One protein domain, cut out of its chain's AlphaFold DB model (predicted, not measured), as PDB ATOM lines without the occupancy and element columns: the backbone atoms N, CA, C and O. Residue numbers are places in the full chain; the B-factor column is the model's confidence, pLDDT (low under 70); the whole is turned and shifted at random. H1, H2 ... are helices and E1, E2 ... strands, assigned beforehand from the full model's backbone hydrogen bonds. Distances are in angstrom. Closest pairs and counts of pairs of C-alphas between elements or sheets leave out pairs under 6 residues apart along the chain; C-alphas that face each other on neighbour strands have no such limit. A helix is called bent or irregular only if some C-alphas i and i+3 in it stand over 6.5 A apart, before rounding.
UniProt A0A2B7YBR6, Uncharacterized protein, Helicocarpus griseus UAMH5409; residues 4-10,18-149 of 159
ATOM      1  N   TRP A   4     -33.721  19.109 -13.355       54.91
ATOM      2  CA  TRP A   4     -34.737  18.070 -13.461       54.91
ATOM      3  C   TRP A   4     -34.793  17.130 -12.245       54.91
ATOM      4  O   TRP A   4     -35.871  16.873 -11.708       54.91
ATOM      5  N   GLU A   5     -33.644  16.656 -11.760       56.12
ATOM      6  CA  GLU A   5     -33.576  15.769 -10.587       56.12
ATOM      7  C   GLU A   5     -34.115  16.448  -9.321       56.12
ATOM      8  O   GLU A   5     -34.743  15.794  -8.487       56.12
ATOM      9  N   SER A   6     -33.941  17.768  -9.213       52.66
ATOM     10  CA  SER A   6     -34.463  18.573  -8.099       52.66
ATOM     11  C   SER A   6     -35.974  18.813  -8.191       52.66
ATOM     12  O   SER A   6     -36.646  18.951  -7.166       52.66
ATOM     13  N   LEU A   7     -36.526  18.848  -9.409       54.34
ATOM     14  CA  LEU A   7     -37.951  19.085  -9.663       54.34
ATOM     15  C   LEU A   7     -38.792  17.806  -9.585       54.34
ATOM     16  O   LEU A   7     -39.962  17.867  -9.212       54.34
ATOM     17  N   LYS A   8     -38.204  16.639  -9.865       62.06
ATOM     18  CA  LYS A   8     -38.904  15.345  -9.912       62.06
ATOM     19  C   LYS A   8     -39.814  15.058  -8.698       62.06
ATOM     20  O   LYS A   8     -40.965  14.685  -8.925       62.06
ATOM     21  N   PRO A   9     -39.407  15.286  -7.430       61.75
ATOM     22  CA  PRO A   9     -40.272  15.024  -6.270       61.75
ATOM     23  C   PRO A   9     -41.552  15.874  -6.221       61.75
ATOM     24  O   PRO A   9     -42.512  15.498  -5.544       61.75
ATOM     25  N   TRP A  10     -41.559  17.015  -6.914       52.62
ATOM     26  CA  TRP A  10     -42.693  17.935  -6.999       52.62
ATOM     27  C   TRP A  10     -43.670  17.550  -8.116       52.62
ATOM     28  O   TRP A  10     -44.854  17.853  -8.004       52.62
ATOM     29  N   ILE A  18     -49.587  16.268 -16.078       76.25
ATOM     30  CA  ILE A  18     -49.062  17.625 -16.195       76.25
ATOM     31  C   ILE A  18     -48.378  17.704 -17.559       76.25
ATOM     32  O   ILE A  18     -47.527  16.870 -17.870       76.25
ATOM     33  N   GLU A  19     -48.768  18.673 -18.375       86.38
ATOM     34  CA  GLU A  19     -48.074  18.961 -19.625       86.38
ATOM     35  C   GLU A  19     -46.785  19.724 -19.304       86.38
ATOM     36  O   GLU A  19     -46.806  20.728 -18.586       86.38
ATOM     37  N   LEU A  20     -45.653  19.228 -19.805       87.75
ATOM     38  CA  LEU A  20     -44.335  19.790 -19.528       87.75
ATOM     39  C   LEU A  20     -43.764  20.396 -20.808       87.75
ATOM     40  O   LEU A  20     -43.570  19.689 -21.799       87.75
ATOM     41  N   TYR A  21     -43.462  21.687 -20.764       88.38
ATOM     42  CA  TYR A  21     -42.959  22.448 -21.899       88.38
ATOM     43  C   TYR A  21     -41.644  23.141 -21.565       88.38
ATOM     44  O   TYR A  21     -41.497  23.713 -20.483       88.38
ATOM     45  N   ALA A  22     -40.713  23.140 -22.514       84.38
ATOM     46  CA  ALA A  22     -39.511  23.965 -22.487       84.38
ATOM     47  C   ALA A  22     -39.430  24.782 -23.776       84.38
ATOM     48  O   ALA A  22     -39.748  24.268 -24.846       84.38
ATOM     49  N   GLN A  23     -38.984  26.033 -23.692       79.88
ATOM     50  CA  GLN A  23     -38.644  26.774 -24.907       79.88
ATOM     51  C   GLN A  23     -37.456  26.137 -25.626       79.88
ATOM     52  O   GLN A  23     -36.495  25.746 -24.970       79.88
ATOM     53  N   ASP A  24     -37.480  26.085 -26.955       69.62
ATOM     54  CA  ASP A  24     -36.363  25.638 -27.791       69.62
ATOM     55  C   ASP A  24     -35.271  26.716 -27.918       69.62
ATOM     56  O   ASP A  24     -34.956  27.233 -28.987       69.62
ATOM     57  N   ILE A  25     -34.698  27.085 -26.776       69.44
ATOM     58  CA  ILE A  25     -33.443  27.839 -26.678       69.44
ATOM     59  C   ILE A  25     -32.266  26.948 -27.134       69.44
ATOM     60  O   ILE A  25     -32.439  25.729 -27.256       69.44
ATOM     61  N   PRO A  26     -31.038  27.478 -27.319       67.94
ATOM     62  CA  PRO A  26     -29.864  26.667 -27.667       67.94
ATOM     63  C   PRO A  26     -29.381  25.774 -26.504       67.94
ATOM     64  O   PRO A  26     -28.276  25.929 -25.986       67.94
ATOM     65  N   TYR A  27     -30.206  24.812 -26.089       66.00
ATOM     66  CA  TYR A  27     -29.784  23.657 -25.309       66.00
ATOM     67  C   TYR A  27     -28.798  22.823 -26.120       66.00
ATOM     68  O   TYR A  27     -28.932  22.689 -27.339       66.00
ATOM     69  N   TRP A  28     -27.852  22.187 -25.433       71.81
ATOM     70  CA  TRP A  28     -27.040  21.154 -26.062       71.81
ATOM     71  C   TRP A  28     -27.931  19.971 -26.448       71.81
ATOM     72  O   TRP A  28     -28.853  19.630 -25.708       71.81
ATOM     73  N   ASP A  29     -27.617  19.280 -27.545       77.19
ATOM     74  CA  ASP A  29     -28.385  18.104 -27.988       77.19
ATOM     75  C   ASP A  29     -28.532  17.044 -26.884       77.19
ATOM     76  O   ASP A  29     -29.579  16.418 -26.744       77.19
ATOM     77  N   SER A  30     -27.512  16.900 -26.031       73.94
ATOM     78  CA  SER A  30     -27.555  16.024 -24.855       73.94
ATOM     79  C   SER A  30     -28.586  16.460 -23.811       73.94
ATOM     80  O   SER A  30     -29.235  15.613 -23.205       73.94
ATOM     81  N   ASP A  31     -28.753  17.767 -23.599       73.06
ATOM     82  CA  ASP A  31     -29.767  18.295 -22.684       73.06
ATOM     83  C   ASP A  31     -31.158  18.104 -23.295       73.06
ATOM     84  O   ASP A  31     -32.074  17.653 -22.607       73.06
ATOM     85  N   LYS A  32     -31.299  18.345 -24.609       77.38
ATOM     86  CA  LYS A  32     -32.543  18.084 -25.345       77.38
ATOM     87  C   LYS A  32     -32.971  16.624 -25.234       77.38
ATOM     88  O   LYS A  32     -34.127  16.345 -24.927       77.38
ATOM     89  N   GLU A  33     -32.036  15.693 -25.409       80.06
ATOM     90  CA  GLU A  33     -32.298  14.259 -25.294       80.06
ATOM     91  C   GLU A  33     -32.765  13.872 -23.881       80.06
ATOM     92  O   GLU A  33     -33.732  13.120 -23.728       80.06
ATOM     93  N   VAL A  34     -32.113  14.397 -22.837       78.00
ATOM     94  CA  VAL A  34     -32.499  14.138 -21.442       78.00
ATOM     95  C   VAL A  34     -33.888  14.698 -21.142       78.00
ATOM     96  O   VAL A  34     -34.713  13.988 -20.568       78.00
ATOM     97  N   LEU A  35     -34.173  15.940 -21.534       80.50
ATOM     98  CA  LEU A  35     -35.469  16.580 -21.297       80.50
ATOM     99  C   LEU A  35     -36.592  15.844 -22.051       80.50
ATOM    100  O   LEU A  35     -37.620  15.518 -21.456       80.50
ATOM    101  N   HIS A  36     -36.360  15.469 -23.313       82.94
ATOM    102  CA  HIS A  36     -37.317  14.708 -24.117       82.94
ATOM    103  C   HIS A  36     -37.616  13.324 -23.514       82.94
ATOM    104  O   HIS A  36     -38.777  12.934 -23.388       82.94
ATOM    105  N   LYS A  37     -36.590  12.585 -23.055       82.06
ATOM    106  CA  LYS A  37     -36.767  11.293 -22.351       82.06
ATOM    107  C   LYS A  37     -37.619  11.406 -21.086       82.06
ATOM    108  O   LYS A  37     -38.176  10.410 -20.634       82.06
ATOM    109  N   ASN A  38     -37.718  12.604 -20.524       80.38
ATOM    110  CA  ASN A  38     -38.495  12.906 -19.332       80.38
ATOM    111  C   ASN A  38     -39.873  13.524 -19.637       80.38
ATOM    112  O   ASN A  38     -40.547  14.001 -18.726       80.38
ATOM    113  N   GLY A  39     -40.322  13.475 -20.896       84.56
ATOM    114  CA  GLY A  39     -41.666  13.896 -21.300       84.56
ATOM    115  C   GLY A  39     -41.831  15.404 -21.491       84.56
ATOM    116  O   GLY A  39     -42.962  15.879 -21.558       84.56
ATOM    117  N   ILE A  40     -40.729  16.156 -21.574       84.94
ATOM    118  CA  ILE A  40     -40.759  17.588 -21.871       84.94
ATOM    119  C   ILE A  40     -40.858  17.783 -23.381       84.94
ATOM    120  O   ILE A  40     -40.050  17.256 -24.145       84.94
ATOM    121  N   THR A  41     -41.845  18.568 -23.794       88.81
ATOM    122  CA  THR A  41     -42.030  18.985 -25.183       88.81
ATOM    123  C   THR A  41     -41.343  20.326 -25.406       88.81
ATOM    124  O   THR A  41     -41.586  21.281 -24.668       88.81
ATOM    125  N   PHE A  42     -40.485  20.398 -26.422       85.94
ATOM    126  CA  PHE A  42     -39.888  21.658 -26.851       85.94
ATOM    127  C   PHE A  42     -40.880  22.434 -27.707       85.94
ATOM    128  O   PHE A  42     -41.474  21.865 -28.621       85.94
ATOM    129  N   LEU A  43     -41.061  23.707 -27.382       86.00
ATOM    130  CA  LEU A  43     -41.900  24.644 -28.119       86.00
ATOM    131  C   LEU A  43     -41.039  25.796 -28.610       86.00
ATOM    132  O   LEU A  43     -40.074  26.171 -27.935       86.00
ATOM    133  N   ASP A  44     -41.404  26.392 -29.740       82.31
ATOM    134  CA  ASP A  44     -40.792  27.664 -30.106       82.31
ATOM    135  C   ASP A  44     -41.130  28.761 -29.075       82.31
ATOM    136  O   ASP A  44     -41.962  28.594 -28.171       82.31
ATOM    137  N   GLU A  45     -40.433  29.894 -29.174       74.69
ATOM    138  CA  GLU A  45     -40.550  30.974 -28.197       74.69
ATOM    139  C   GLU A  45     -41.995  31.477 -28.043       74.69
ATOM    140  O   GLU A  45     -42.465  31.701 -26.922       74.69
ATOM    141  N   THR A  46     -42.712  31.598 -29.162       80.12
ATOM    142  CA  THR A  46     -44.069  32.150 -29.211       80.12
ATOM    143  C   THR A  46     -45.085  31.124 -28.718       80.12
ATOM    144  O   THR A  46     -45.965  31.448 -27.920       80.12
ATOM    145  N   GLU A  47     -44.939  29.866 -29.124       85.62
ATOM    146  CA  GLU A  47     -45.775  28.753 -28.687       85.62
ATOM    147  C   GLU A  47     -45.697  28.538 -27.174       85.62
ATOM    148  O   GLU A  47     -46.726  28.318 -26.530       85.62
ATOM    149  N   ALA A  48     -44.506  28.651 -26.579       84.44
ATOM    150  CA  ALA A  48     -44.343  28.522 -25.134       84.44
ATOM    151  C   ALA A  48     -45.105  29.610 -24.362       84.44
ATOM    152  O   ALA A  48     -45.725  29.310 -23.339       84.44
ATOM    153  N   LEU A  49     -45.117  30.851 -24.864       85.31
ATOM    154  CA  LEU A  49     -45.888  31.946 -24.266       85.31
ATOM    155  C   LEU A  49     -47.399  31.686 -24.341       85.31
ATOM    156  O   LEU A  49     -48.108  31.944 -23.371       85.31
ATOM    157  N   LEU A  50     -47.886  31.093 -25.437       89.06
ATOM    158  CA  LEU A  50     -49.301  30.723 -25.593       89.06
ATOM    159  C   LEU A  50     -49.758  29.622 -24.622       89.06
ATOM    160  O   LEU A  50     -50.957  29.448 -24.409       89.06
ATOM    161  N   LYS A  51     -48.827  28.869 -24.023       89.94
ATOM    162  CA  LYS A  51     -49.131  27.858 -22.996       89.94
ATOM    163  C   LYS A  51     -49.199  28.424 -21.580       89.94
ATOM    164  O   LYS A  51     -49.541  27.681 -20.653       89.94
ATOM    165  N   VAL A  52     -48.889  29.702 -21.387       89.56
ATOM    166  CA  VAL A  52     -48.943  30.349 -20.076       89.56
ATOM    167  C   VAL A  52     -50.341  30.892 -19.820       89.56
ATOM    168  O   VAL A  52     -50.823  31.754 -20.545       89.56
ATOM    169  N   ASP A  53     -50.971  30.432 -18.744       90.00
ATOM    170  CA  ASP A  53     -52.163  31.060 -18.183       90.00
ATOM    171  C   ASP A  53     -52.164  30.973 -16.649       90.00
ATOM    172  O   ASP A  53     -51.153  30.663 -16.011       90.00
ATOM    173  N   SER A  54     -53.313  31.267 -16.047       88.38
ATOM    174  CA  SER A  54     -53.498  31.275 -14.604       88.38
ATOM    175  C   SER A  54     -53.303  29.915 -13.914       88.38
ATOM    176  O   SER A  54     -53.090  29.910 -12.701       88.38
ATOM    177  N   GLU A  55     -53.376  28.793 -14.639       86.12
ATOM    178  CA  GLU A  55     -53.190  27.417 -14.140       86.12
ATOM    179  C   GLU A  55     -51.820  26.825 -14.518       86.12
ATOM    180  O   GLU A  55     -51.581  25.619 -14.374       86.12
ATOM    181  N   THR A  56     -50.901  27.670 -14.984       88.62
ATOM    182  CA  THR A  56     -49.536  27.283 -15.328       88.62
ATOM    183  C   THR A  56     -48.584  27.501 -14.149       88.62
ATOM    184  O   THR A  56     -48.683  28.480 -13.404       88.62
ATOM    185  N   VAL A  57     -47.620  26.591 -14.003       89.00
ATOM    186  CA  VAL A  57     -46.370  26.834 -13.278       89.00
ATOM    187  C   VAL A  57     -45.333  27.339 -14.269       89.00
ATOM    188  O   VAL A  57     -45.052  26.680 -15.268       89.00
ATOM    189  N   VAL A  58     -44.735  28.487 -13.976       89.06
ATOM    190  CA  VAL A  58     -43.657  29.057 -14.783       89.06
ATOM    191  C   VAL A  58     -42.343  28.937 -14.032       89.06
ATOM    192  O   VAL A  58     -42.214  29.432 -12.914       89.06
ATOM    193  N   ILE A  59     -41.344  28.348 -14.682       86.12
ATOM    194  CA  ILE A  59     -39.950  28.391 -14.240       86.12
ATOM    195  C   ILE A  59     -39.196  29.290 -15.210       86.12
ATOM    196  O   ILE A  59     -39.161  29.004 -16.397       86.12
ATOM    197  N   SER A  60     -38.614  30.384 -14.737       82.00
ATOM    198  CA  SER A  60     -37.811  31.277 -15.576       82.00
ATOM    199  C   SER A  60     -36.646  31.804 -14.765       82.00
ATOM    200  O   SER A  60     -36.801  32.727 -13.965       82.00
ATOM    201  N   VAL A  61     -35.499  31.162 -14.951       75.62
ATOM    202  CA  VAL A  61     -34.262  31.462 -14.231       75.62
ATOM    203  C   VAL A  61     -33.149  31.723 -15.231       75.62
ATOM    204  O   VAL A  61     -33.050  31.039 -16.253       75.62
ATOM    205  N   TYR A  62     -32.322  32.716 -14.924       69.38
ATOM    206  CA  TYR A  62     -31.221  33.171 -15.761       69.38
ATOM    207  C   TYR A  62     -31.677  33.662 -17.151       69.38
ATOM    208  O   TYR A  62     -31.074  33.336 -18.167       69.38
ATOM    209  N   SER A  63     -32.769  34.430 -17.228       61.88
ATOM    210  CA  SER A  63     -33.301  34.930 -18.506       61.88
ATOM    211  C   SER A  63     -32.716  36.305 -18.862       61.88
ATOM    212  O   SER A  63     -33.298  37.343 -18.559       61.88
ATOM    213  N   GLU A  64     -31.527  36.327 -19.476       60.28
ATOM    214  CA  GLU A  64     -30.884  37.581 -19.921       60.28
ATOM    215  C   GLU A  64     -31.365  38.038 -21.308       60.28
ATOM    216  O   GLU A  64     -31.393  39.236 -21.584       60.28
ATOM    217  N   GLU A  65     -31.754  37.103 -22.180       62.66
ATOM    218  CA  GLU A  65     -31.994  37.393 -23.602       62.66
ATOM    219  C   GLU A  65     -33.390  37.981 -23.883       62.66
ATOM    220  O   GLU A  65     -33.571  38.667 -24.888       62.66
ATOM    221  N   LEU A  66     -34.365  37.764 -22.992       70.25
ATOM    222  CA  LEU A  66     -35.760  38.171 -23.181       70.25
ATOM    223  C   LEU A  66     -36.388  38.669 -21.871       70.25
ATOM    224  O   LEU A  66     -36.109  38.098 -20.814       70.25
ATOM    225  N   PRO A  67     -37.298  39.661 -21.915       79.81
ATOM    226  CA  PRO A  67     -38.013  40.172 -20.746       79.81
ATOM    227  C   PRO A  67     -39.139  39.227 -20.300       79.81
ATOM    228  O   PRO A  67     -40.290  39.634 -20.149       79.81
ATOM    229  N   VAL A  68     -38.829  37.943 -20.096       80.50
ATOM    230  CA  VAL A  68     -39.815  36.886 -19.818       80.50
ATOM    231  C   VAL A  68     -40.685  37.241 -18.615       80.50
ATOM    232  O   VAL A  68     -41.897  37.045 -18.649       80.50
ATOM    233  N   HIS A  69     -40.098  37.819 -17.566       84.19
ATOM    234  CA  HIS A  69     -40.846  38.217 -16.371       84.19
ATOM    235  C   HIS A  69     -41.837  39.349 -16.654       84.19
ATOM    236  O   HIS A  69     -42.954  39.310 -16.136       84.19
ATOM    237  N   GLU A  70     -41.480  40.313 -17.510       84.62
ATOM    238  CA  GLU A  70     -42.405  41.372 -17.925       84.62
ATOM    239  C   GLU A  70     -43.525  40.809 -18.796       84.62
ATOM    240  O   GLU A  70     -44.695  41.043 -18.506       84.62
ATOM    241  N   ILE A  71     -43.193  40.002 -19.807       86.25
ATOM    242  CA  ILE A  71     -44.187  39.392 -20.701       86.25
ATOM    243  C   ILE A  71     -45.185  38.561 -19.889       86.25
ATOM    244  O   ILE A  71     -46.393  38.742 -20.010       86.25
ATOM    245  N   ILE A  72     -44.696  37.691 -19.001       86.94
ATOM    246  CA  ILE A  72     -45.543  36.828 -18.168       86.94
ATOM    247  C   ILE A  72     -46.417  37.644 -17.208       86.94
ATOM    248  O   ILE A  72     -47.569  37.267 -16.952       86.94
ATOM    249  N   SER A  73     -45.903  38.775 -16.709       83.25
ATOM    250  CA  SER A  73     -46.679  39.694 -15.870       83.25
ATOM    251  C   SER A  73     -47.876  40.313 -16.598       83.25
ATOM    252  O   SER A  73     -48.897  40.577 -15.956       83.25
ATOM    253  N   GLU A  74     -47.781  40.461 -17.923       85.00
ATOM    254  CA  GLU A  74     -48.835  41.018 -18.770       85.00
ATOM    255  C   GLU A  74     -49.871  39.993 -19.213       85.00
ATOM    256  O   GLU A  74     -51.059  40.305 -19.252       85.00
ATOM    257  N   ILE A  75     -49.437  38.782 -19.565       87.25
ATOM    258  CA  ILE A  75     -50.310  37.857 -20.301       87.25
ATOM    259  C   ILE A  75     -51.222  37.013 -19.406       87.25
ATOM    260  O   ILE A  75     -52.346  36.721 -19.803       87.25
ATOM    261  N   ALA A  76     -50.762  36.584 -18.226       85.00
ATOM    262  CA  ALA A  76     -51.380  35.418 -17.582       85.00
ATOM    263  C   ALA A  76     -51.439  35.441 -16.059       85.00
ATOM    264  O   ALA A  76     -52.334  34.819 -15.489       85.00
ATOM    265  N   ARG A  77     -50.480  36.104 -15.397       90.06
ATOM    266  CA  ARG A  77     -50.274  36.013 -13.937       90.06
ATOM    267  C   ARG A  77     -50.375  34.555 -13.447       90.06
ATOM    268  O   ARG A  77     -51.353  34.212 -12.784       90.06
ATOM    269  N   PRO A  78     -49.408  33.692 -13.792       91.12
ATOM    270  CA  PRO A  78     -49.434  32.261 -13.481       91.12
ATOM    271  C   PRO A  78     -49.667  31.973 -12.002       91.12
ATOM    272  O   PRO A  78     -49.356  32.785 -11.142       91.12
ATOM    273  N   GLY A  79     -50.196  30.805 -11.655       88.56
ATOM    274  CA  GLY A  79     -50.445  30.543 -10.239       88.56
ATOM    275  C   GLY A  79     -49.176  30.266  -9.422       88.56
ATOM    276  O   GLY A  79     -49.151  30.532  -8.218       88.56
ATOM    277  N   LEU A  80     -48.101  29.799 -10.069       89.00
ATOM    278  CA  LEU A  80     -46.797  29.607  -9.433       89.00
ATOM    279  C   LEU A  80     -45.666  30.112 -10.328       89.00
ATOM    280  O   LEU A  80     -45.600  29.775 -11.510       89.00
ATOM    281  N   LEU A  81     -44.753  30.875  -9.730       89.00
ATOM    282  CA  LEU A  81     -43.543  31.384 -10.366       89.00
ATOM    283  C   LEU A  81     -42.312  30.858  -9.622       89.00
ATOM    284  O   LEU A  81     -42.220  30.988  -8.401       89.00
ATOM    285  N   ILE A  82     -41.360  30.290 -10.358       86.44
ATOM    286  CA  ILE A  82     -40.011  29.959  -9.884       86.44
ATOM    287  C   ILE A  82     -39.037  30.812 -10.687       86.44
ATOM    288  O   ILE A  82     -38.692  30.462 -11.817       86.44
ATOM    289  N   TRP A  83     -38.644  31.949 -10.122       85.50
ATOM    290  CA  TRP A  83     -37.846  32.974 -10.798       85.50
ATOM    291  C   TRP A  83     -36.582  33.304 -10.012       85.50
ATOM    292  O   TRP A  83     -36.510  33.038  -8.811       85.50
ATOM    293  N   ASP A  84     -35.614  33.948 -10.666       78.75
ATOM    294  CA  ASP A  84     -34.548  34.658  -9.953       78.75
ATOM    295  C   ASP A  84     -35.171  35.678  -8.984       78.75
ATOM    296  O   ASP A  84     -36.192  36.312  -9.287       78.75
ATOM    297  N   ARG A  85     -34.604  35.822  -7.781       74.75
ATOM    298  CA  ARG A  85     -35.168  36.684  -6.737       74.75
ATOM    299  C   ARG A  85     -35.266  38.128  -7.244       74.75
ATOM    300  O   ARG A  85     -34.278  38.757  -7.601       74.75
ATOM    301  N   VAL A  86     -36.471  38.697  -7.191       66.44
ATOM    302  CA  VAL A  86     -36.809  40.029  -7.742       66.44
ATOM    303  C   VAL A  86     -36.348  41.173  -6.802       66.44
ATOM    304  O   VAL A  86     -36.789  42.314  -6.916       66.44
ATOM    305  N   ALA A  87     -35.464  40.902  -5.833       54.97
ATOM    306  CA  ALA A  87     -35.302  41.744  -4.642       54.97
ATOM    307  C   ALA A  87     -33.938  42.433  -4.463       54.97
ATOM    308  O   ALA A  87     -33.829  43.230  -3.535       54.97
ATOM    309  N   ASP A  88     -32.922  42.181  -5.293       48.59
ATOM    310  CA  ASP A  88     -31.568  42.656  -4.973       48.59
ATOM    311  C   ASP A  88     -30.902  43.441  -6.114       48.59
ATOM    312  O   ASP A  88     -30.764  42.904  -7.211       48.59
ATOM    313  N   PRO A  89     -30.448  44.692  -5.889       44.38
ATOM    314  CA  PRO A  89     -29.682  45.453  -6.882       44.38
ATOM    315  C   PRO A  89     -28.338  44.803  -7.254       44.38
ATOM    316  O   PRO A  89     -27.709  45.221  -8.223       44.38
ATOM    317  N   ILE A  90     -27.887  43.807  -6.485       43.72
ATOM    318  CA  ILE A  90     -26.590  43.142  -6.659       43.72
ATOM    319  C   ILE A  90     -26.671  41.968  -7.654       43.72
ATOM    320  O   ILE A  90     -25.667  41.644  -8.291       43.72
ATOM    321  N   TYR A  91     -27.854  41.373  -7.859       48.22
ATOM    322  CA  TYR A  91     -28.047  40.242  -8.770       48.22
ATOM    323  C   TYR A  91     -28.888  40.645  -9.990       48.22
ATOM    324  O   TYR A  91     -29.987  41.185  -9.880       48.22
ATOM    325  N   ARG A  92     -28.312  40.423 -11.177       56.19
ATOM    326  CA  ARG A  92     -28.778  40.869 -12.499       56.19
ATOM    327  C   ARG A  92     -30.093  40.209 -12.924       56.19
ATOM    328  O   ARG A  92     -30.093  39.344 -13.790       56.19
ATOM    329  N   ASN A  93     -31.219  40.662 -12.394       59.97
ATOM    330  CA  ASN A  93     -32.479  40.534 -13.114       59.97
ATOM    331  C   ASN A  93     -32.849  41.906 -13.700       59.97
ATOM    332  O   ASN A  93     -33.541  42.681 -13.034       59.97
ATOM    333  N   PRO A  94     -32.375  42.251 -14.917       61.53
ATOM    334  CA  PRO A  94     -32.704  43.534 -15.546       61.53
ATOM    335  C   PRO A  94     -34.215  43.698 -15.776       61.53
ATOM    336  O   PRO A  94     -34.696  44.818 -15.929       61.53
ATOM    337  N   TRP A  95     -34.964  42.594 -15.732       67.31
ATOM    338  CA  TRP A  95     -36.402  42.525 -15.958       67.31
ATOM    339  C   TRP A  95     -37.226  42.563 -14.664       67.31
ATOM    340  O   TRP A  95     -38.453  42.529 -14.713       67.31
ATOM    341  N   ALA A  96     -36.585  42.720 -13.497       72.50
ATOM    342  CA  ALA A  96     -37.236  43.020 -12.218       72.50
ATOM    343  C   ALA A  96     -37.689  44.492 -12.149       72.50
ATOM    344  O   ALA A  96     -37.335  45.247 -11.233       72.50
ATOM    345  N   THR A  97     -38.448  44.930 -13.151       81.06
ATOM    346  CA  THR A  97     -38.899  46.314 -13.280       81.06
ATOM    347  C   THR A  97     -39.892  46.676 -12.171       81.06
ATOM    348  O   THR A  97     -40.469  45.787 -11.533       81.06
ATOM    349  N   PRO A  98     -40.124  47.976 -11.890       84.62
ATOM    350  CA  PRO A  98     -41.096  48.394 -10.874       84.62
ATOM    351  C   PRO A  98     -42.479  47.766 -11.071       84.62
ATOM    352  O   PRO A  98     -43.163  47.456 -10.101       84.62
ATOM    353  N   ARG A  99     -42.861  47.519 -12.329       83.75
ATOM    354  CA  ARG A  99     -44.115  46.864 -12.687       83.75
ATOM    355  C   ARG A  99     -44.153  45.400 -12.254       83.75
ATOM    356  O   ARG A  99     -45.122  44.982 -11.627       83.75
ATOM    357  N   VAL A 100     -43.098  44.638 -12.547       88.06
ATOM    358  CA  VAL A 100     -42.984  43.237 -12.115       88.06
ATOM    359  C   VAL A 100     -42.968  43.153 -10.588       88.06
ATOM    360  O   VAL A 100     -43.673  42.326 -10.016       88.06
ATOM    361  N   LYS A 101     -42.237  44.052  -9.915       87.62
ATOM    362  CA  LYS A 101     -42.216  44.144  -8.446       87.62
ATOM    363  C   LYS A 101     -43.604  44.394  -7.865       87.62
ATOM    364  O   LYS A 101     -44.042  43.622  -7.019       87.62
ATOM    365  N   ALA A 102     -44.313  45.398  -8.378       88.69
ATOM    366  CA  ALA A 102     -45.673  45.707  -7.948       88.69
ATOM    367  C   ALA A 102     -46.618  44.515  -8.158       88.69
ATOM    368  O   ALA A 102     -47.377  44.163  -7.261       88.69
ATOM    369  N   MET A 103     -46.523  43.834  -9.305       90.50
ATOM    370  CA  MET A 103     -47.316  42.637  -9.593       90.50
ATOM    371  C   MET A 103     -47.037  41.506  -8.587       90.50
ATOM    372  O   MET A 103     -47.975  40.905  -8.061       90.50
ATOM    373  N   ILE A 104     -45.769  41.237  -8.266       90.69
ATOM    374  CA  ILE A 104     -45.402  40.229  -7.263       90.69
ATOM    375  C   ILE A 104     -45.938  40.612  -5.877       90.69
ATOM    376  O   ILE A 104     -46.568  39.784  -5.219       90.69
ATOM    377  N   GLU A 105     -45.733  41.856  -5.445       90.38
ATOM    378  CA  GLU A 105     -46.191  42.359  -4.143       90.38
ATOM    379  C   GLU A 105     -47.718  42.308  -4.005       90.38
ATOM    380  O   GLU A 105     -48.251  41.921  -2.958       90.38
ATOM    381  N   GLU A 106     -48.436  42.659  -5.069       92.19
ATOM    382  CA  GLU A 106     -49.891  42.724  -5.082       92.19
ATOM    383  C   GLU A 106     -50.528  41.333  -5.149       92.19
ATOM    384  O   GLU A 106     -51.426  41.042  -4.354       92.19
ATOM    385  N   TYR A 107     -50.032  40.435  -6.007       91.69
ATOM    386  CA  TYR A 107     -50.729  39.186  -6.338       91.69
ATOM    387  C   TYR A 107     -50.106  37.919  -5.760       91.69
ATOM    388  O   TYR A 107     -50.780  36.891  -5.760       91.69
ATOM    389  N   TYR A 108     -48.874  37.952  -5.246       91.69
ATOM    390  CA  TYR A 108     -48.163  36.733  -4.853       91.69
ATOM    391  C   TYR A 108     -47.679  36.750  -3.407       91.69
ATOM    392  O   TYR A 108     -47.462  37.786  -2.782       91.69
ATOM    393  N   ILE A 109     -47.503  35.547  -2.874       89.56
ATOM    394  CA  ILE A 109     -46.836  35.260  -1.613       89.56
ATOM    395  C   ILE A 109     -45.504  34.610  -1.962       89.56
ATOM    396  O   ILE A 109     -45.462  33.573  -2.626       89.56
ATOM    397  N   LYS A 110     -44.405  35.198  -1.492       89.19
ATOM    398  CA  LYS A 110     -43.086  34.571  -1.557       89.19
ATOM    399  C   LYS A 110     -43.019  33.473  -0.494       89.19
ATOM    400  O   LYS A 110     -42.993  33.772   0.696       89.19
ATOM    401  N   VAL A 111     -43.019  32.211  -0.917       84.88
ATOM    402  CA  VAL A 111     -43.049  31.050  -0.004       84.88
ATOM    403  C   VAL A 111     -41.659  30.493   0.291       84.88
ATOM    404  O   VAL A 111     -41.466  29.815   1.300       84.88
ATOM    405  N   LYS A 112     -40.684  30.757  -0.586       80.62
ATOM    406  CA  LYS A 112     -39.290  30.348  -0.404       80.62
ATOM    407  C   LYS A 112     -38.351  31.265  -1.179       80.62
ATOM    408  O   LYS A 112     -38.705  31.726  -2.259       80.62
ATOM    409  N   GLU A 113     -37.155  31.487  -0.648       80.94
ATOM    410  CA  GLU A 113     -36.082  32.245  -1.296       80.94
ATOM    411  C   GLU A 113     -34.713  31.617  -1.020       80.94
ATOM    412  O   GLU A 113     -34.610  30.687  -0.212       80.94
ATOM    413  N   GLY A 114     -33.678  32.098  -1.714       70.31
ATOM    414  CA  GLY A 114     -32.311  31.598  -1.561       70.31
ATOM    415  C   GLY A 114     -32.138  30.153  -2.030       70.31
ATOM    416  O   GLY A 114     -31.242  29.450  -1.560       70.31
ATOM    417  N   LEU A 115     -33.006  29.675  -2.927       71.69
ATOM    418  CA  LEU A 115     -32.873  28.342  -3.498       71.69
ATOM    419  C   LEU A 115     -31.623  28.280  -4.374       71.69
ATOM    420  O   LEU A 115     -31.405  29.129  -5.236       71.69
ATOM    421  N   ARG A 116     -30.825  27.235  -4.144       68.75
ATOM    422  CA  ARG A 116     -29.668  26.865  -4.957       68.75
ATOM    423  C   ARG A 116     -29.979  25.515  -5.582       68.75
ATOM    424  O   ARG A 116     -30.072  24.519  -4.869       68.75
ATOM    425  N   ILE A 117     -30.216  25.503  -6.892       62.59
ATOM    426  CA  ILE A 117     -30.564  24.270  -7.625       62.59
ATOM    427  C   ILE A 117     -29.300  23.577  -8.162       62.59
ATOM    428  O   ILE A 117     -29.313  22.396  -8.498       62.59
ATOM    429  N   SER A 118     -28.174  24.289  -8.190       63.94
ATOM    430  CA  SER A 118     -26.862  23.710  -8.459       63.94
ATOM    431  C   SER A 118     -25.757  24.559  -7.829       63.94
ATOM    432  O   SER A 118     -26.008  25.677  -7.375       63.94
ATOM    433  N   ASP A 119     -24.529  24.048  -7.863       62.00
ATOM    434  CA  ASP A 119     -23.336  24.807  -7.475       62.00
ATOM    435  C   ASP A 119     -22.985  25.917  -8.484       62.00
ATOM    436  O   ASP A 119     -22.168  26.786  -8.185       62.00
ATOM    437  N   SER A 120     -23.625  25.932  -9.662       61.56
ATOM    438  CA  SER A 120     -23.461  26.995 -10.655       61.56
ATOM    439  C   SER A 120     -23.987  28.325 -10.127       61.56
ATOM    440  O   SER A 120     -25.110  28.402  -9.627       61.56
ATOM    441  N   GLU A 121     -23.209  29.389 -10.322       61.66
ATOM    442  CA  GLU A 121     -23.618  30.779 -10.085       61.66
ATOM    443  C   GLU A 121     -24.890  31.167 -10.847       61.66
ATOM    444  O   GLU A 121     -25.677  31.959 -10.340       61.66
ATOM    445  N   ALA A 122     -25.148  30.533 -11.995       56.16
ATOM    446  CA  ALA A 122     -26.329  30.790 -12.818       56.16
ATOM    447  C   ALA A 122     -27.658  30.334 -12.182       56.16
ATOM    448  O   ALA A 122     -28.718  30.718 -12.656       56.16
ATOM    449  N   PHE A 123     -27.619  29.508 -11.131       63.12
ATOM    450  CA  PHE A 123     -28.815  28.978 -10.458       63.12
ATOM    451  C   PHE A 123     -28.824  29.290  -8.958       63.12
ATOM    452  O   PHE A 123     -29.331  28.503  -8.148       63.12
ATOM    453  N   GLN A 124     -28.207  30.412  -8.587       62.78
ATOM    454  CA  GLN A 124     -28.211  30.929  -7.225       62.78
ATOM    455  C   GLN A 124     -29.311  31.983  -7.073       62.78
ATOM    456  O   GLN A 124     -29.598  32.728  -8.000       62.78
ATOM    457  N   ASP A 125     -29.895  32.051  -5.879       76.00
ATOM    458  CA  ASP A 125     -30.882  33.066  -5.493       76.00
ATOM    459  C   ASP A 125     -32.238  32.975  -6.214       76.00
ATOM    460  O   ASP A 125     -32.831  33.966  -6.635       76.00
ATOM    461  N   ILE A 126     -32.763  31.754  -6.321       80.25
ATOM    462  CA  ILE A 126     -34.096  31.493  -6.870       80.25
ATOM    463  C   ILE A 126     -35.152  31.646  -5.763       80.25
ATOM    464  O   ILE A 126     -34.950  31.238  -4.611       80.25
ATOM    465  N   ALA A 127     -36.309  32.202  -6.114       85.38
ATOM    466  CA  ALA A 127     -37.461  32.353  -5.238       85.38
ATOM    467  C   ALA A 127     -38.713  31.693  -5.831       85.38
ATOM    468  O   ALA A 127     -38.901  31.638  -7.045       85.38
ATOM    469  N   ILE A 128     -39.573  31.191  -4.942       86.88
ATOM    470  CA  ILE A 128     -40.874  30.619  -5.291       86.88
ATOM    471  C   ILE A 128     -41.959  31.589  -4.841       86.88
ATOM    472  O   ILE A 128     -42.055  31.920  -3.653       86.88
ATOM    473  N   TYR A 129     -42.802  31.985  -5.786       88.31
ATOM    474  CA  TYR A 129     -43.959  32.840  -5.568       88.31
ATOM    475  C   TYR A 129     -45.233  32.066  -5.899       88.31
ATOM    476  O   TYR A 129     -45.324  31.425  -6.945       88.31
ATOM    477  N   VAL A 130     -46.221  32.128  -5.011       88.50
ATOM    478  CA  VAL A 130     -47.534  31.492  -5.182       88.50
ATOM    479  C   VAL A 130     -48.599  32.577  -5.196       88.50
ATOM    480  O   VAL A 130     -48.596  33.443  -4.319       88.50
ATOM    481  N   ARG A 131     -49.491  32.561  -6.187       90.12
ATOM    482  CA  ARG A 131     -50.547  33.569  -6.321       90.12
ATOM    483  C   ARG A 131     -51.525  33.477  -5.142       90.12
ATOM    484  O   ARG A 131     -51.906  32.387  -4.727       90.12
ATOM    485  N   LYS A 132     -51.896  34.624  -4.565       88.75
ATOM    486  CA  LYS A 132     -52.641  34.746  -3.294       88.75
ATOM    487  C   LYS A 132     -54.038  34.119  -3.325       88.75
ATOM    488  O   LYS A 132     -54.533  33.703  -2.284       88.75
ATOM    489  N   ASP A 133     -54.678  34.092  -4.489       85.75
ATOM    490  CA  ASP A 133     -56.015  33.529  -4.716       85.75
ATOM    491  C   ASP A 133     -56.021  31.993  -4.772       85.75
ATOM    492  O   ASP A 133     -57.080  31.372  -4.672       85.75
ATOM    493  N   ILE A 134     -54.849  31.363  -4.886       75.06
ATOM    494  CA  ILE A 134     -54.713  29.912  -4.853       75.06
ATOM    495  C   ILE A 134     -54.657  29.475  -3.390       75.06
ATOM    496  O   ILE A 134     -53.607  29.451  -2.745       75.06
ATOM    497  N   LEU A 135     -55.831  29.124  -2.858       55.47
ATOM    498  CA  LEU A 135     -55.958  28.404  -1.593       55.47
ATOM    499  C   LEU A 135     -55.136  27.116  -1.699       55.47
ATOM    500  O   LEU A 135     -55.431  26.258  -2.531       55.47
ATOM    501  N   PHE A 136     -54.097  26.993  -0.869       48.91
ATOM    502  CA  PHE A 136     -53.302  25.771  -0.747       48.91
ATOM    503  C   PHE A 136     -54.240  24.547  -0.720       48.91
ATOM    504  O   PHE A 136     -55.121  24.481   0.141       48.91
ATOM    505  N   PRO A 137     -54.060  23.579  -1.635       50.69
ATOM    506  CA  PRO A 137     -52.745  23.052  -1.981       50.69
ATOM    507  C   PRO A 137     -52.384  23.167  -3.484       50.69
ATOM    508  O   PRO A 137     -53.256  23.394  -4.319       50.69
ATOM    509  N   PRO A 138     -51.103  22.946  -3.852       52.16
ATOM    510  CA  PRO A 138     -50.540  23.100  -5.209       52.16
ATOM    511  C   PRO A 138     -51.067  22.111  -6.278       52.16
ATOM    512  O   PRO A 138     -50.393  21.848  -7.267       52.16
ATOM    513  N   TYR A 139     -52.258  21.536  -6.102       52.28
ATOM    514  CA  TYR A 139     -52.799  20.443  -6.923       52.28
ATOM    515  C   TYR A 139     -53.615  20.895  -8.145       52.28
ATOM    516  O   TYR A 139     -54.271  20.067  -8.777       52.28
ATOM    517  N   PHE A 140     -53.613  22.190  -8.467       56.94
ATOM    518  CA  PHE A 140     -54.430  22.746  -9.553       56.94
ATOM    519  C   PHE A 140     -53.686  22.922 -10.877       56.94
ATOM    520  O   PHE A 140     -54.329  23.116 -11.903       56.94
ATOM    521  N   TYR A 141     -52.357  22.826 -10.887       66.69
ATOM    522  CA  TYR A 141     -51.596  23.138 -12.090       66.69
ATOM    523  C   TYR A 141     -51.673  22.024 -13.129       66.69
ATOM    524  O   TYR A 141     -51.373  20.865 -12.839       66.69
ATOM    525  N   GLN A 142     -52.049  22.395 -14.350       71.19
ATOM    526  CA  GLN A 142     -52.142  21.467 -15.482       71.19
ATOM    527  C   GLN A 142     -50.894  21.519 -16.368       71.19
ATOM    528  O   GLN A 142     -50.613  20.570 -17.098       71.19
ATOM    529  N   ARG A 143     -50.134  22.618 -16.286       79.50
ATOM    530  CA  ARG A 143     -49.008  22.929 -17.167       79.50
ATOM    531  C   ARG A 143     -47.794  23.409 -16.392       79.50
ATOM    532  O   ARG A 143     -47.921  24.199 -15.459       79.50
ATOM    533  N   LEU A 144     -46.620  22.974 -16.832       81.00
ATOM    534  CA  LEU A 144     -45.324  23.524 -16.455       81.00
ATOM    535  C   LEU A 144     -44.662  24.072 -17.716       81.00
ATOM    536  O   LEU A 144     -44.448  23.317 -18.661       81.00
ATOM    537  N   VAL A 145     -44.309  25.354 -17.719       80.25
ATOM    538  CA  VAL A 145     -43.532  25.956 -18.807       80.25
ATOM    539  C   VAL A 145     -42.224  26.486 -18.242       80.25
ATOM    540  O   VAL A 145     -42.218  27.193 -17.232       80.25
ATOM    541  N   THR A 146     -41.114  26.111 -18.877       79.56
ATOM    542  CA  THR A 146     -39.779  26.468 -18.409       79.56
ATOM    543  C   THR A 146     -38.962  27.263 -19.421       79.56
ATOM    544  O   THR A 146     -38.908  26.944 -20.610       79.56
ATOM    545  N   TRP A 147     -38.256  28.256 -18.887       75.25
ATOM    546  CA  TRP A 147     -37.241  29.081 -19.520       75.25
ATOM    547  C   TRP A 147     -35.946  28.899 -18.746       75.25
ATOM    548  O   TRP A 147     -35.857  29.227 -17.561       75.25
ATOM    549  N   PHE A 148     -34.941  28.386 -19.432       65.25
ATOM    550  CA  PHE A 148     -33.568  28.436 -18.966       65.25
ATOM    551  C   PHE A 148     -32.782  29.286 -19.960       65.25
ATOM    552  O   PHE A 148     -33.238  29.552 -21.066       65.25
ATOM    553  N   THR A 149     -31.598  29.748 -19.607       52.47
ATOM    554  CA  THR A 149     -30.608  30.124 -20.615       52.47
ATOM    555  C   THR A 149     -29.320  29.455 -20.168       52.47
ATOM    556  O   THR A 149     -28.889  29.679 -19.035       52.47
TER     557      THR A 149
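What this domain is: This is residues 4 to 10 and 18 to 149 of the 159 residues of an uncharacterized protein of Helicocarpus griseus UAMH5409 (UniProt A0A2B7YBR6). One twisted, seven-stranded sheet forms a wall through the domain, with H3 and H5 over one face, H4 between these two helices, and H2 by the E2 edge. H1 is off the sheet, and much of the other face is bare. The printed part has 139 residues, with five named helices and seven named strands in the order H1 E1 H2 E2 H3 E3 H4 E4 H5 E5 E6 E7. The mixed sheet runs E2 E1 E7 E3 E4 E6 E5; the class is mixed, helices and strands. The whole is compact, with a radius of gyration of the C-alphas of 14.3 A and spans of 39 by 34 by 29 A.

Where its parts are: Find the sheet in E2, residues 40 to 43, E1, 19 to 23, E7, 143 to 147, E3, 56 to 60, E4, 80 to 84, E6, 126 to 131, 16.6 A long, and E5, 108 to 115, 17.5 A long. E5 begins at C-alpha 108 (-48.163, 36.733, -4.853) and bends by 57 degrees at residue 111. The helices are H1, residues 4 to 10, from C-alpha 4 (-34.737, 18.070, -13.461), H2, 29 to 37, H3, 45 to 50, H4, 68 to 75, and H5, 98 to 107, 14.1 A long.

How they stand to each other: Start at E7, parallel to E1 (N 21 to O 144, 2.8 A) and to E3 (N 57 to O 143, 2.8 A). E2 is parallel to E1 (N 41 to O 20, 2.9 A), and E3 to E4 (N 82 to O 58, 2.8 A). E6 is antiparallel to E4 (N 127 to O 83, 2.8 A) and to E5 (N 109 to O 130, 2.8 A), with which it forms a hairpin. E1, H2, E2 and E3, H4, E4 are strand-helix-strand units, a helix between parallel neighbour strands; E2, H3, E3 and E4, H5, E5 are split ones, with other strands between; the four crossovers are right-handed. H3 is over E1 at a height over the sheet of 7.9 A, the closest C-alphas being those of Gln 23 and Glu 45, 5.7 A apart. H5, on the same face in two layers, helices on one face of a sheet, stands up from it at 58 degrees. H4 only grazes the sheet with residues 68 to 72 and touches H5, closest at the C-alphas of Glu 70 and Val 100, 6.1 A. H2 is over E2, with the C-alphas of His 36 and Phe 42 closest at 7.9 A. H1 is not on the sheet and is irregular, C-alphas 6 and 9 being 7.0 A apart. Every O i to N i+4 pair is within hydrogen-bond range in H2, H3, H4 and H5; in H1 1 of 3 are, and 2 of 4 O i to N i+3 pairs.

The domain as a whole: The C-alphas farthest apart, of Ser 30 and Glu 106, are 40.0 A apart. Residues 11 to 17 are not printed; across the cut C-alphas 10 and 18 are 11.2 A apart. The links E4 to H5 and E6 to E7 are long. Mean pLDDT of the printed part is 76.0, with 43 residues under 70, among them 4 to 10, 86 to 95 and 116 to 124.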